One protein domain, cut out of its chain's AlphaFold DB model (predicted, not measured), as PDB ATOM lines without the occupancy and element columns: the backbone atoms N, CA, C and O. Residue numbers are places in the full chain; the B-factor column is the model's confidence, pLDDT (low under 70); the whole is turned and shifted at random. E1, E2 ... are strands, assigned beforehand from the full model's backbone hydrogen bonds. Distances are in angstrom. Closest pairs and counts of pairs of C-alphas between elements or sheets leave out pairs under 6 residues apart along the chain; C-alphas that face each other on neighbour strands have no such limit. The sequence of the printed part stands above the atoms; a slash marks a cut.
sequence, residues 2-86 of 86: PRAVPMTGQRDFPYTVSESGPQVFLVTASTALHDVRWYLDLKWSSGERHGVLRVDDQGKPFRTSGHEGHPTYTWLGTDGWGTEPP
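Overview. This is residues 2 to 86 of the 86 residues of an uncharacterized protein of Streptomyces venezuelae (UniProt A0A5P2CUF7). With little regular structure, this is a rod: a long two-stranded ribbon, E1 and E2 nearly in line with E4 and E3 folding back beside them, and a small hairpin of E5 and E6 at one end. Residues 2 to 34 form a long stretch with no named element. The printed part has 85 residues, no named helix and six strands, E1 to E6 in order, in three antiparallel pairs; it is all strand, with 30 residues in named elements. It is only just extended, close to loose, with a radius of gyration of the C-alphas of 18.3 A and spans of 58 by 26 by 25 A.

Arrangement. E1, residues 35 to 38, runs on into E2, residues 40 to 46, at 18 degrees. E2 forms an antiparallel hairpin with E3, residues 49 to 55, at 158 degrees; N 42 and O 53 are within hydrogen-bond range at 2.9 A. E4, residues 62 to 65, is antiparallel to E1, with N 36 and O 64 at 2.8 A. E5, residues 72 to 75, and E6, residues 81 to 84, form a hairpin, with N 74 and O 82 at 2.9 A. E4 and E5 are apart.

Along the chain. E1 begins at C-alpha 35 (53.601, 50.411, -32.633). E2 is 19.0 A long and E3 18.3 A. E6 ends at C-alpha 84 (60.454, 52.735, -15.575).

Size, cuts and confidence. The C-alphas farthest apart, of Glu 48 and Asp 79, are 59.1 A apart. The printed part has no cut, and no link between named elements is long. The pLDDT is under 70 at residues 19, 21, 69 to 71 and 84 to 86.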
ATOM      1  N   PRO A   2      49.886  37.608 -39.158       71.50
ATOM      2  CA  PRO A   2      49.861  37.014 -37.824       71.50
ATOM      3  C   PRO A   2      48.630  36.103 -37.705       71.50
ATOM      4  O   PRO A   2      47.562  36.424 -38.228       71.50
ATOM      5  N   ARG A   3      48.799  34.933 -37.084       75.25
ATOM      6  CA  ARG A   3      47.699  34.012 -36.774       75.25
ATOM      7  C   ARG A   3      47.499  34.009 -35.268       75.25
ATOM      8  O   ARG A   3      48.479  33.928 -34.535       75.25
ATOM      9  N   ALA A   4      46.247  34.090 -34.828       78.88
ATOM     10  CA  ALA A   4      45.920  33.868 -33.428       78.88
ATOM     11  C   ALA A   4      46.264  32.418 -33.061       78.88
ATOM     12  O   ALA A   4      45.935  31.496 -33.812       78.88
ATOM     13  N   VAL A   5      46.932  32.241 -31.926       82.00
ATOM     14  CA  VAL A   5      47.269  30.936 -31.353       82.00
ATOM     15  C   VAL A   5      46.564  30.855 -30.001       82.00
ATOM     16  O   VAL A   5      46.613  31.840 -29.258       82.00
ATOM     17  N   PRO A   6      45.882  29.745 -29.670       82.88
ATOM     18  CA  PRO A   6      45.313  29.578 -28.341       82.88
ATOM     19  C   PRO A   6      46.393  29.705 -27.269       82.88
ATOM     20  O   PRO A   6      47.533  29.277 -27.456       82.88
ATOM     21  N   MET A   7      46.025  30.265 -26.121       79.44
ATOM     22  CA  MET A   7      46.914  30.248 -24.964       79.44
ATOM     23  C   MET A   7      47.185  28.798 -24.546       79.44
ATOM     24  O   MET A   7      46.303  27.941 -24.645       79.44
ATOM     25  N   THR A   8      48.399  28.524 -24.067       80.44
ATOM     26  CA  THR A   8      48.819  27.185 -23.633       80.44
ATOM     27  C   THR A   8      47.781  26.543 -22.712       80.44
ATOM     28  O   THR A   8      47.365  27.141 -21.720       80.44
ATOM     29  N   GLY A   9      47.371  25.316 -23.041       78.94
ATOM     30  CA  GLY A   9      46.365  24.564 -22.285       78.94
ATOM     31  C   GLY A   9      44.914  24.817 -22.708       78.94
ATOM     32  O   GLY A   9      44.028  24.111 -22.230       78.94
ATOM     33  N   GLN A  10      44.650  25.759 -23.620       80.00
ATOM     34  CA  GLN A  10      43.336  25.885 -24.253       80.00
ATOM     35  C   GLN A  10      43.199  24.964 -25.469       80.00
ATOM     36  O   GLN A  10      44.166  24.650 -26.160       80.00
ATOM     37  N   ARG A  11      41.959  24.540 -25.737       80.50
ATOM     38  CA  ARG A  11      41.614  23.779 -26.941       80.50
ATOM     39  C   ARG A  11      41.892  24.627 -28.183       80.50
ATOM     40  O   ARG A  11      41.667  25.834 -28.161       80.50
ATOM     41  N   ASP A  12      42.314  23.987 -29.265       79.19
ATOM     42  CA  ASP A  12      42.410  24.631 -30.573       79.19
ATOM     43  C   ASP A  12      41.037  25.003 -31.152       79.19
ATOM     44  O   ASP A  12      40.005  24.406 -30.829       79.19
ATOM     45  N   PHE A  13      41.040  25.990 -32.046       77.19
ATOM     46  CA  PHE A  13      39.865  26.346 -32.839       77.19
ATOM     47  C   PHE A  13      39.423  25.168 -33.737       77.19
ATOM     48  O   PHE A  13      40.272  24.415 -34.218       77.19
ATOM     49  N   PRO A  14      38.118  25.030 -34.054       77.81
ATOM     50  CA  PRO A  14      37.018  25.945 -33.736       77.81
ATOM     51  C   PRO A  14      36.364  25.697 -32.366       77.81
ATOM     52  O   PRO A  14      36.226  24.563 -31.906       77.81
ATOM     53  N   TYR A  15      35.882  26.781 -31.756       79.69
ATOM     54  CA  TYR A  15      35.054  26.737 -30.551       79.69
ATOM     55  C   TYR A  15      33.567  26.694 -30.914       79.69
ATOM     56  O   TYR A  15      33.140  27.324 -31.882       79.69
ATOM     57  N   THR A  16      32.777  25.978 -30.116       77.62
ATOM     58  CA  THR A  16      31.323  25.867 -30.277       77.62
ATOM     59  C   THR A  16      30.657  26.364 -29.003       77.62
ATOM     60  O   THR A  16      31.060  25.973 -27.912       77.62
ATOM     61  N   VAL A  17      29.632  27.200 -29.152       73.69
ATOM     62  CA  VAL A  17      28.814  27.712 -28.045       73.69
ATOM     63  C   VAL A  17      27.372  27.260 -28.206       73.69
ATOM     64  O   VAL A  17      26.898  27.092 -29.331       73.69
ATOM     65  N   SER A  18      26.675  27.071 -27.089       72.12
ATOM     66  CA  SER A  18      25.218  26.918 -27.052       72.12
ATOM     67  C   SER A  18      24.573  28.218 -26.578       72.12
ATOM     68  O   SER A  18      25.221  29.053 -25.953       72.12
ATOM     69  N   GLU A  19      23.276  28.380 -26.833       68.50
ATOM     70  CA  GLU A  19      22.501  29.553 -26.396       68.50
ATOM     71  C   GLU A  19      22.593  29.804 -24.879       68.50
ATOM     72  O   GLU A  19      22.596  30.944 -24.424       68.50
ATOM     73  N   SER A  20      22.748  28.738 -24.093       71.69
ATOM     74  CA  SER A  20      22.882  28.779 -22.635       71.69
ATOM     75  C   SER A  20      24.273  29.171 -22.111       71.69
ATOM     76  O   SER A  20      24.426  29.318 -20.899       71.69
ATOM     77  N   GLY A  21      25.287  29.320 -22.970       69.00
ATOM     78  CA  GLY A  21      26.677  29.504 -22.542       69.00
ATOM     79  C   GLY A  21      27.448  30.479 -23.429       69.00
ATOM     80  O   GLY A  21      27.955  30.058 -24.472       69.00
ATOM     81  N   PRO A  22      27.594  31.762 -23.041       73.62
ATOM     82  CA  PRO A  22      28.456  32.679 -23.777       73.62
ATOM     83  C   PRO A  22      29.919  32.228 -23.674       73.62
ATOM     84  O   PRO A  22      30.401  31.894 -22.592       73.62
ATOM     85  N   GLN A  23      30.651  32.271 -24.790       76.25
ATOM     86  CA  GLN A  23      32.108  32.131 -24.777       76.25
ATOM     87  C   GLN A  23      32.746  33.512 -24.747       76.25
ATOM     88  O   GLN A  23      32.531  34.330 -25.640       76.25
ATOM     89  N   VAL A  24      33.569  33.744 -23.730       81.44
ATOM     90  CA  VAL A  24      34.436  34.919 -23.648       81.44
ATOM     91  C   VAL A  24      35.800  34.544 -24.219       81.44
ATOM     92  O   VAL A  24      36.348  33.494 -23.876       81.44
ATOM     93  N   PHE A  25      36.341  35.397 -25.088       78.81
ATOM     94  CA  PHE A  25      37.710  35.292 -25.586       78.81
ATOM     95  C   PHE A  25      38.570  36.358 -24.919       78.81
ATOM     96  O   PHE A  25      38.287  37.548 -25.043       78.81
ATOM     97  N   LEU A  26      39.633  35.930 -24.244       83.44
ATOM     98  CA  LEU A  26      40.709  36.822 -23.839       83.44
ATOM     99  C   LEU A  26      41.748  36.837 -24.959       83.44
ATOM    100  O   LEU A  26      42.339  35.804 -25.267       83.44
ATOM    101  N   VAL A  27      41.942  37.994 -25.584       85.31
ATOM    102  CA  VAL A  27      42.925  38.169 -26.654       85.31
ATOM    103  C   VAL A  27      44.075  39.002 -26.123       85.31
ATOM    104  O   VAL A  27      43.885  40.152 -25.739       85.31
ATOM    105  N   THR A  28      45.274  38.429 -26.161       84.69
ATOM    106  CA  THR A  28      46.512  39.129 -25.820       84.69
ATOM    107  C   THR A  28      47.312  39.361 -27.092       84.69
ATOM    108  O   THR A  28      47.634  38.415 -27.809       84.69
ATOM    109  N   ALA A  29      47.647  40.619 -27.364       85.31
ATOM    110  CA  ALA A  29      48.569  41.001 -28.424       85.31
ATOM    111  C   ALA A  29      49.831  41.597 -27.797       85.31
ATOM    112  O   ALA A  29      49.740  42.415 -26.882       85.31
ATOM    113  N   SER A  30      50.999  41.197 -28.292       82.94
ATOM    114  CA  SER A  30      52.291  41.731 -27.866       82.94
ATOM    115  C   SER A  30      53.158  42.081 -29.073       82.94
ATOM    116  O   SER A  30      53.054  41.485 -30.146       82.94
ATOM    117  N   THR A  31      54.000  43.092 -28.898       85.12
ATOM    118  CA  THR A  31      54.991  43.562 -29.870       85.12
ATOM    119  C   THR A  31      56.209  44.036 -29.090       85.12
ATOM    120  O   THR A  31      56.066  44.590 -28.004       85.12
ATOM    121  N   ALA A  32      57.398  43.776 -29.626       80.62
ATOM    122  CA  ALA A  32      58.666  44.106 -28.985       80.62
ATOM    123  C   ALA A  32      59.073  45.566 -29.245       80.62
ATOM    124  O   ALA A  32      59.186  46.364 -28.321       80.62
ATOM    125  N   LEU A  33      59.209  45.925 -30.526       78.94
ATOM    126  CA  LEU A  33      59.836  47.176 -30.985       78.94
ATOM    127  C   LEU A  33      58.882  48.126 -31.718       78.94
ATOM    128  O   LEU A  33      59.264  49.233 -32.089       78.94
ATOM    129  N   HIS A  34      57.662  47.687 -32.022       83.06
ATOM    130  CA  HIS A  34      56.796  48.398 -32.961       83.06
ATOM    131  C   HIS A  34      55.493  48.855 -32.324       83.06
ATOM    132  O   HIS A  34      54.938  48.173 -31.465       83.06
ATOM    133  N   ASP A  35      54.984  49.986 -32.808       86.38
ATOM    134  CA  ASP A  35      53.601  50.411 -32.633       86.38
ATOM    135  C   ASP A  35      52.750  49.791 -33.740       86.38
ATOM    136  O   ASP A  35      52.908  50.106 -34.923       86.38
ATOM    137  N   VAL A  36      51.889  48.855 -33.360       89.88
ATOM    138  CA  VAL A  36      51.130  48.027 -34.290       89.88
ATOM    139  C   VAL A  36      49.645  48.280 -34.104       89.88
ATOM    140  O   VAL A  36      49.111  48.270 -32.994       89.88
ATOM    141  N   ARG A  37      48.965  48.458 -35.236       93.06
ATOM    142  CA  ARG A  37      47.510  48.539 -35.318       93.06
ATOM    143  C   ARG A  37      46.940  47.228 -35.832       93.06
ATOM    144  O   ARG A  37      47.427  46.711 -36.837       93.06
ATOM    145  N   TRP A  38      45.913  46.703 -35.174       92.62
ATOM    146  CA  TRP A  38      45.354  45.394 -35.509       92.62
ATOM    147  C   TRP A  38      43.846  45.305 -35.258       92.62
ATOM    148  O   TRP A  38      43.255  46.095 -34.531       92.62
ATOM    149  N   TYR A  39      43.220  44.330 -35.903       94.19
ATOM    150  CA  TYR A  39      41.830  43.921 -35.709       94.19
ATOM    151  C   TYR A  39      41.769  42.399 -35.867       94.19
ATOM    152  O   TYR A  39      42.717  41.789 -36.376       94.19
ATOM    153  N   LEU A  40      40.652  41.779 -35.490       91.94
ATOM    154  CA  LEU A  40      40.418  40.353 -35.729       91.94
ATOM    155  C   LEU A  40      39.276  40.142 -36.709       91.94
ATOM    156  O   LEU A  40      38.259  40.828 -36.647       91.94
ATOM    157  N   ASP A  41      39.435  39.128 -37.552       92.88
ATOM    158  CA  ASP A  41      38.344  38.554 -38.329       92.88
ATOM    159  C   ASP A  41      37.916  37.233 -37.712       92.88
ATOM    160  O   ASP A  41      38.621  36.224 -37.805       92.88
ATOM    161  N   LEU A  42      36.736  37.236 -37.100       89.56
ATOM    162  CA  LEU A  42      36.122  36.046 -36.540       89.56
ATOM    163  C   LEU A  42      35.165  35.436 -37.560       89.56
ATOM    164  O   LEU A  42      34.070  35.947 -37.794       89.56
ATOM    165  N   LYS A  43      35.565  34.310 -38.146       91.25
ATOM    166  CA  LYS A  43      34.674  33.495 -38.979       91.25
ATOM    167  C   LYS A  43      33.725  32.703 -38.078       91.25
ATOM    168  O   LYS A  43      34.191  32.023 -37.167       91.25
ATOM    169  N   TRP A  44      32.422  32.764 -38.342       90.00
ATOM    170  CA  TRP A  44      31.402  32.094 -37.530       90.00
ATOM    171  C   TRP A  44      30.313  31.433 -38.382       90.00
ATOM    172  O   TRP A  44      30.088  31.802 -39.536       90.00
ATOM    173  N   SER A  45      29.631  30.452 -37.784       89.75
ATOM    174  CA  SER A  45      28.425  29.818 -38.331       89.75
ATOM    175  C   SER A  45      27.434  29.474 -37.211       89.75
ATOM    176  O   SER A  45      27.841  29.231 -36.075       89.75
ATOM    177  N   SER A  46      26.136  29.518 -37.515       86.56
ATOM    178  CA  SER A  46      25.018  29.221 -36.612       86.56
ATOM    179  C   SER A  46      23.815  28.758 -37.441       86.56
ATOM    180  O   SER A  46      23.109  29.577 -38.042       86.56
ATOM    181  N   GLY A  47      23.602  27.439 -37.503       88.25
ATOM    182  CA  GLY A  47      22.672  26.840 -38.465       88.25
ATOM    183  C   GLY A  47      23.053  27.241 -39.894       88.25
ATOM    184  O   GLY A  47      24.223  27.182 -40.259       88.25
ATOM    185  N   GLU A  48      22.083  27.740 -40.661       94.19
ATOM    186  CA  GLU A  48      22.292  28.234 -42.034       94.19
ATOM    187  C   GLU A  48      23.030  29.587 -42.105       94.19
ATOM    188  O   GLU A  48      23.544  29.984 -43.155       94.19
ATOM    189  N   ARG A  49      23.096  30.337 -40.994       93.12
ATOM    190  CA  ARG A  49      23.753  31.650 -40.964       93.12
ATOM    191  C   ARG A  49      25.256  31.483 -40.810       93.12
ATOM    192  O   ARG A  49      25.725  30.694 -39.995       93.12
ATOM    193  N   HIS A  50      26.015  32.285 -41.538       94.12
ATOM    194  CA  HIS A  50      27.467  32.327 -41.455       94.12
ATOM    195  C   HIS A  50      27.969  33.732 -41.778       94.12
ATOM    196  O   HIS A  50      27.254  34.536 -42.380       94.12
ATOM    197  N   GLY A  51      29.203  34.036 -41.384       94.81
ATOM    198  CA  GLY A  51      29.791  35.332 -41.684       94.81
ATOM    199  C   GLY A  51      31.186  35.523 -41.118       94.81
ATOM    200  O   GLY A  51      31.797  34.616 -40.548       94.81
ATOM    201  N   VAL A  52      31.680  36.745 -41.287       95.06
ATOM    202  CA  VAL A  52      32.903  37.231 -40.656       95.06
ATOM    203  C   VAL A  52      32.531  38.443 -39.821       95.06
ATOM    204  O   VAL A  52      32.016  39.425 -40.348       95.06
ATOM    205  N   LEU A  53      32.753  38.351 -38.516       91.88
ATOM    206  CA  LEU A  53      32.625  39.475 -37.604       91.88
ATOM    207  C   LEU A  53      33.997  40.129 -37.456       91.88
ATOM    208  O   LEU A  53      34.956  39.463 -37.060       91.88
ATOM    209  N   ARG A  54      34.081  41.428 -37.741       93.88
ATOM    210  CA  ARG A  54      35.253  42.212 -37.368       93.88
ATOM    211  C   ARG A  54      35.170  42.579 -35.891       93.88
ATOM    212  O   ARG A  54      34.158  43.110 -35.446       93.88
ATOM    213  N   VAL A  55      36.248  42.305 -35.163       92.56
ATOM    214  CA  VAL A  55      36.450  42.772 -33.790       92.56
ATOM    215  C   VAL A  55      37.546  43.829 -33.807       92.56
ATOM    216  O   VAL A  55      38.685  43.552 -34.196       92.56
ATOM    217  N   ASP A  56      37.174  45.038 -33.413       94.75
ATOM    218  CA  ASP A  56      38.017  46.225 -33.380       94.75
ATOM    219  C   ASP A  56      37.607  47.143 -32.207       94.75
ATOM    220  O   ASP A  56      36.705  46.816 -31.430       94.75
ATOM    221  N   ASP A  57      38.303  48.265 -32.043       92.31
ATOM    222  CA  ASP A  57      38.007  49.298 -31.051       92.31
ATOM    223  C   ASP A  57      37.025  50.330 -31.629       92.31
ATOM    224  O   ASP A  57      37.414  51.388 -32.132       92.31
ATOM    225  N   GLN A  58      35.731  49.996 -31.607       93.25
ATOM    226  CA  GLN A  58      34.636  50.887 -32.025       93.25
ATOM    227  C   GLN A  58      34.832  51.487 -33.435       93.25
ATOM    228  O   GLN A  58      34.662  52.688 -33.657       93.25
ATOM    229  N   GLY A  59      35.211  50.649 -34.403       95.19
ATOM    230  CA  GLY A  59      35.487  51.050 -35.785       95.19
ATOM    231  C   GLY A  59      36.920  51.528 -36.032       95.19
ATOM    232  O   GLY A  59      37.245  51.947 -37.146       95.19
ATOM    233  N   LYS A  60      37.795  51.474 -35.021       95.94
ATOM    234  CA  LYS A  60      39.233  51.752 -35.144       95.94
ATOM    235  C   LYS A  60      40.035  50.492 -34.829       95.94
ATOM    236  O   LYS A  60      39.644  49.724 -33.962       95.94
ATOM    237  N   PRO A  61      41.190  50.264 -35.472       94.94
ATOM    238  CA  PRO A  61      42.076  49.185 -35.056       94.94
ATOM    239  C   PRO A  61      42.526  49.361 -33.601       94.94
ATOM    240  O   PRO A  61      42.862  50.477 -33.194       94.94
ATOM    241  N   PHE A  62      42.634  48.255 -32.866       92.75
ATOM    242  CA  PHE A  62      43.370  48.216 -31.605       92.75
ATOM    243  C   PHE A  62      44.811  48.668 -31.828       92.75
ATOM    244  O   PHE A  62      45.374  48.474 -32.909       92.75
ATOM    245  N   ARG A  63      45.426  49.234 -30.789       91.69
ATOM    246  CA  ARG A  63      46.826  49.656 -30.801       91.69
ATOM    247  C   ARG A  63      47.593  48.920 -29.711       91.69
ATOM    248  O   ARG A  63      47.189  48.934 -28.553       91.69
ATOM    249  N   THR A  64      48.713  48.322 -30.085       88.56
ATOM    250  CA  THR A  64      49.668  47.732 -29.146       88.56
ATOM    251  C   THR A  64      51.042  48.264 -29.508       88.56
ATOM    252  O   THR A  64      51.462  48.133 -30.655       88.56
ATOM    253  N   SER A  65      51.728  48.878 -28.550       85.38
ATOM    254  CA  SER A  65      53.081  49.398 -28.730       85.38
ATOM    255  C   SER A  65      54.077  48.580 -27.933       85.38
ATOM    256  O   SER A  65      53.828  48.258 -26.772       85.38
ATOM    257  N   GLY A  66      55.199  48.271 -28.566       81.94
ATOM    258  CA  GLY A  66      56.354  47.717 -27.890       81.94
ATOM    259  C   GLY A  66      57.065  48.778 -27.062       81.94
ATOM    260  O   GLY A  66      56.966  49.974 -27.344       81.94
ATOM    261  N   HIS A  67      57.762  48.327 -26.030       72.62
ATOM    262  CA  HIS A  67      58.546  49.173 -25.133       72.62
ATOM    263  C   HIS A  67      60.045  48.849 -25.202       72.62
ATOM    264  O   HIS A  67      60.866  49.632 -24.735       72.62
ATOM    265  N   GLU A  68      60.435  47.750 -25.853       73.12
ATOM    266  CA  GLU A  68      61.836  47.341 -25.914       73.12
ATOM    267  C   GLU A  68      62.695  48.439 -26.566       73.12
ATOM    268  O   GLU A  68      62.420  48.891 -27.678       73.12
ATOM    269  N   GLY A  69      63.717  48.908 -25.844       67.56
ATOM    270  CA  GLY A  69      64.607  49.983 -26.296       67.56
ATOM    271  C   GLY A  69      64.053  51.410 -26.162       67.56
ATOM    272  O   GLY A  69      64.738  52.357 -26.551       67.56
ATOM    273  N   HIS A  70      62.861  51.593 -25.590       68.06
ATOM    274  CA  HIS A  70      62.259  52.902 -25.321       68.06
ATOM    275  C   HIS A  70      62.034  53.096 -23.811       68.06
ATOM    276  O   HIS A  70      61.872  52.123 -23.093       68.06
ATOM    277  N   PRO A  71      62.036  54.321 -23.264       68.12
ATOM    278  CA  PRO A  71      61.605  54.546 -21.882       68.12
ATOM    279  C   PRO A  71      60.077  54.390 -21.755       68.12
ATOM    280  O   PRO A  71      59.332  54.999 -22.526       68.12
ATOM    281  N   THR A  72      59.596  53.606 -20.778       71.44
ATOM    282  CA  THR A  72      58.169  53.590 -20.400       71.44
ATOM    283  C   THR A  72      57.954  54.719 -19.416       71.44
ATOM    284  O   THR A  72      58.620  54.770 -18.386       71.44
ATOM    285  N   TYR A  73      57.021  55.615 -19.721       75.88
ATOM    286  CA  TYR A  73      56.612  56.664 -18.797       75.88
ATOM    287  C   TYR A  73      55.366  56.217 -18.044       75.88
ATOM    288  O   TYR A  73      54.348  55.894 -18.657       75.88
ATOM    289  N   THR A  74      55.439  56.230 -16.719       78.94
ATOM    290  CA  THR A  74      54.312  55.926 -15.837       78.94
ATOM    291  C   THR A  74      54.007  57.118 -14.939       78.94
ATOM    292  O   THR A  74      54.874  57.949 -14.650       78.94
ATOM    293  N   TRP A  75      52.751  57.231 -14.519       75.44
ATOM    294  CA  TRP A  75      52.321  58.275 -13.600       75.44
ATOM    295  C   TRP A  75      52.582  57.829 -12.157       75.44
ATOM    296  O   TRP A  75      51.938  56.898 -11.675       75.44
ATOM    297  N   LEU A  76      53.506  58.501 -11.464       82.81
ATOM    298  CA  LEU A  76      53.941  58.170 -10.097       82.81
ATOM    299  C   LEU A  76      53.128  58.892  -9.007       82.81
ATOM    300  O   LEU A  76      53.512  58.906  -7.840       82.81
ATOM    301  N   GLY A  77      51.993  59.501  -9.357       82.06
ATOM    302  CA  GLY A  77      51.183  60.256  -8.402       82.06
ATOM    303  C   GLY A  77      51.709  61.677  -8.196       82.06
ATOM    304  O   GLY A  77      51.781  62.448  -9.149       82.06
ATOM    305  N   THR A  78      52.027  62.057  -6.956       81.56
ATOM    306  CA  THR A  78      52.440  63.435  -6.606       81.56
ATOM    307  C   THR A  78      53.765  63.854  -7.230       81.56
ATOM    308  O   THR A  78      53.990  65.045  -7.429       81.56
ATOM    309  N   ASP A  79      54.605  62.880  -7.573       83.81
ATOM    310  CA  ASP A  79      55.943  63.106  -8.121       83.81
ATOM    311  C   ASP A  79      55.925  63.294  -9.649       83.81
ATOM    312  O   ASP A  79      56.955  63.548 -10.271       83.81
ATOM    313  N   GLY A  80      54.738  63.218 -10.261       85.44
ATOM    314  CA  GLY A  80      54.538  63.433 -11.686       85.44
ATOM    315  C   GLY A  80      54.833  62.198 -12.537       85.44
ATOM    316  O   GLY A  80      54.663  61.055 -12.112       85.44
ATOM    317  N   TRP A  81      55.237  62.429 -13.787       84.81
ATOM    318  CA  TRP A  81      55.650  61.362 -14.698       84.81
ATOM    319  C   TRP A  81      57.070  60.895 -14.366       84.81
ATOM    320  O   TRP A  81      57.982  61.717 -14.293       84.81
ATOM    321  N   GLY A  82      57.268  59.585 -14.235       82.50
ATOM    322  CA  GLY A  82      58.587  58.962 -14.105       82.50
ATOM    323  C   GLY A  82      58.829  57.913 -15.184       82.50
ATOM    324  O   GLY A  82      57.886  57.442 -15.820       82.50
ATOM    325  N   THR A  83      60.093  57.552 -15.403       81.19
ATOM    326  CA  THR A  83      60.473  56.466 -16.316       81.19
ATOM    327  C   THR A  83      60.690  55.168 -15.556       81.19
ATOM    328  O   THR A  83      61.456  55.153 -14.590       81.19
ATOM    329  N   GLU A  84      60.087  54.079 -16.018       66.44
ATOM    330  CA  GLU A  84      60.454  52.735 -15.575       66.44
ATOM    331  C   GLU A  84      61.798  52.342 -16.222       66.44
ATOM    332  O   GLU A  84      61.984  52.596 -17.422       66.44
ATOM    333  N   PRO A  85      62.763  51.788 -15.460       57.31
ATOM    334  CA  PRO A  85      63.959  51.193 -16.048       57.31
ATOM    335  C   PRO A  85      63.565  50.075 -17.031       57.31
ATOM    336  O   PRO A  85      62.561  49.409 -16.790       57.31
ATOM    337  N   PRO A  86      64.317  49.879 -18.128       57.84
ATOM    338  CA  PRO A  86      64.083  48.763 -19.042       57.84
ATOM    339  C   PRO A  86      64.276  47.397 -18.369       57.84
ATOM    340  O   PRO A  86      65.095  47.306 -17.422       57.84
TER     341      PRO A  86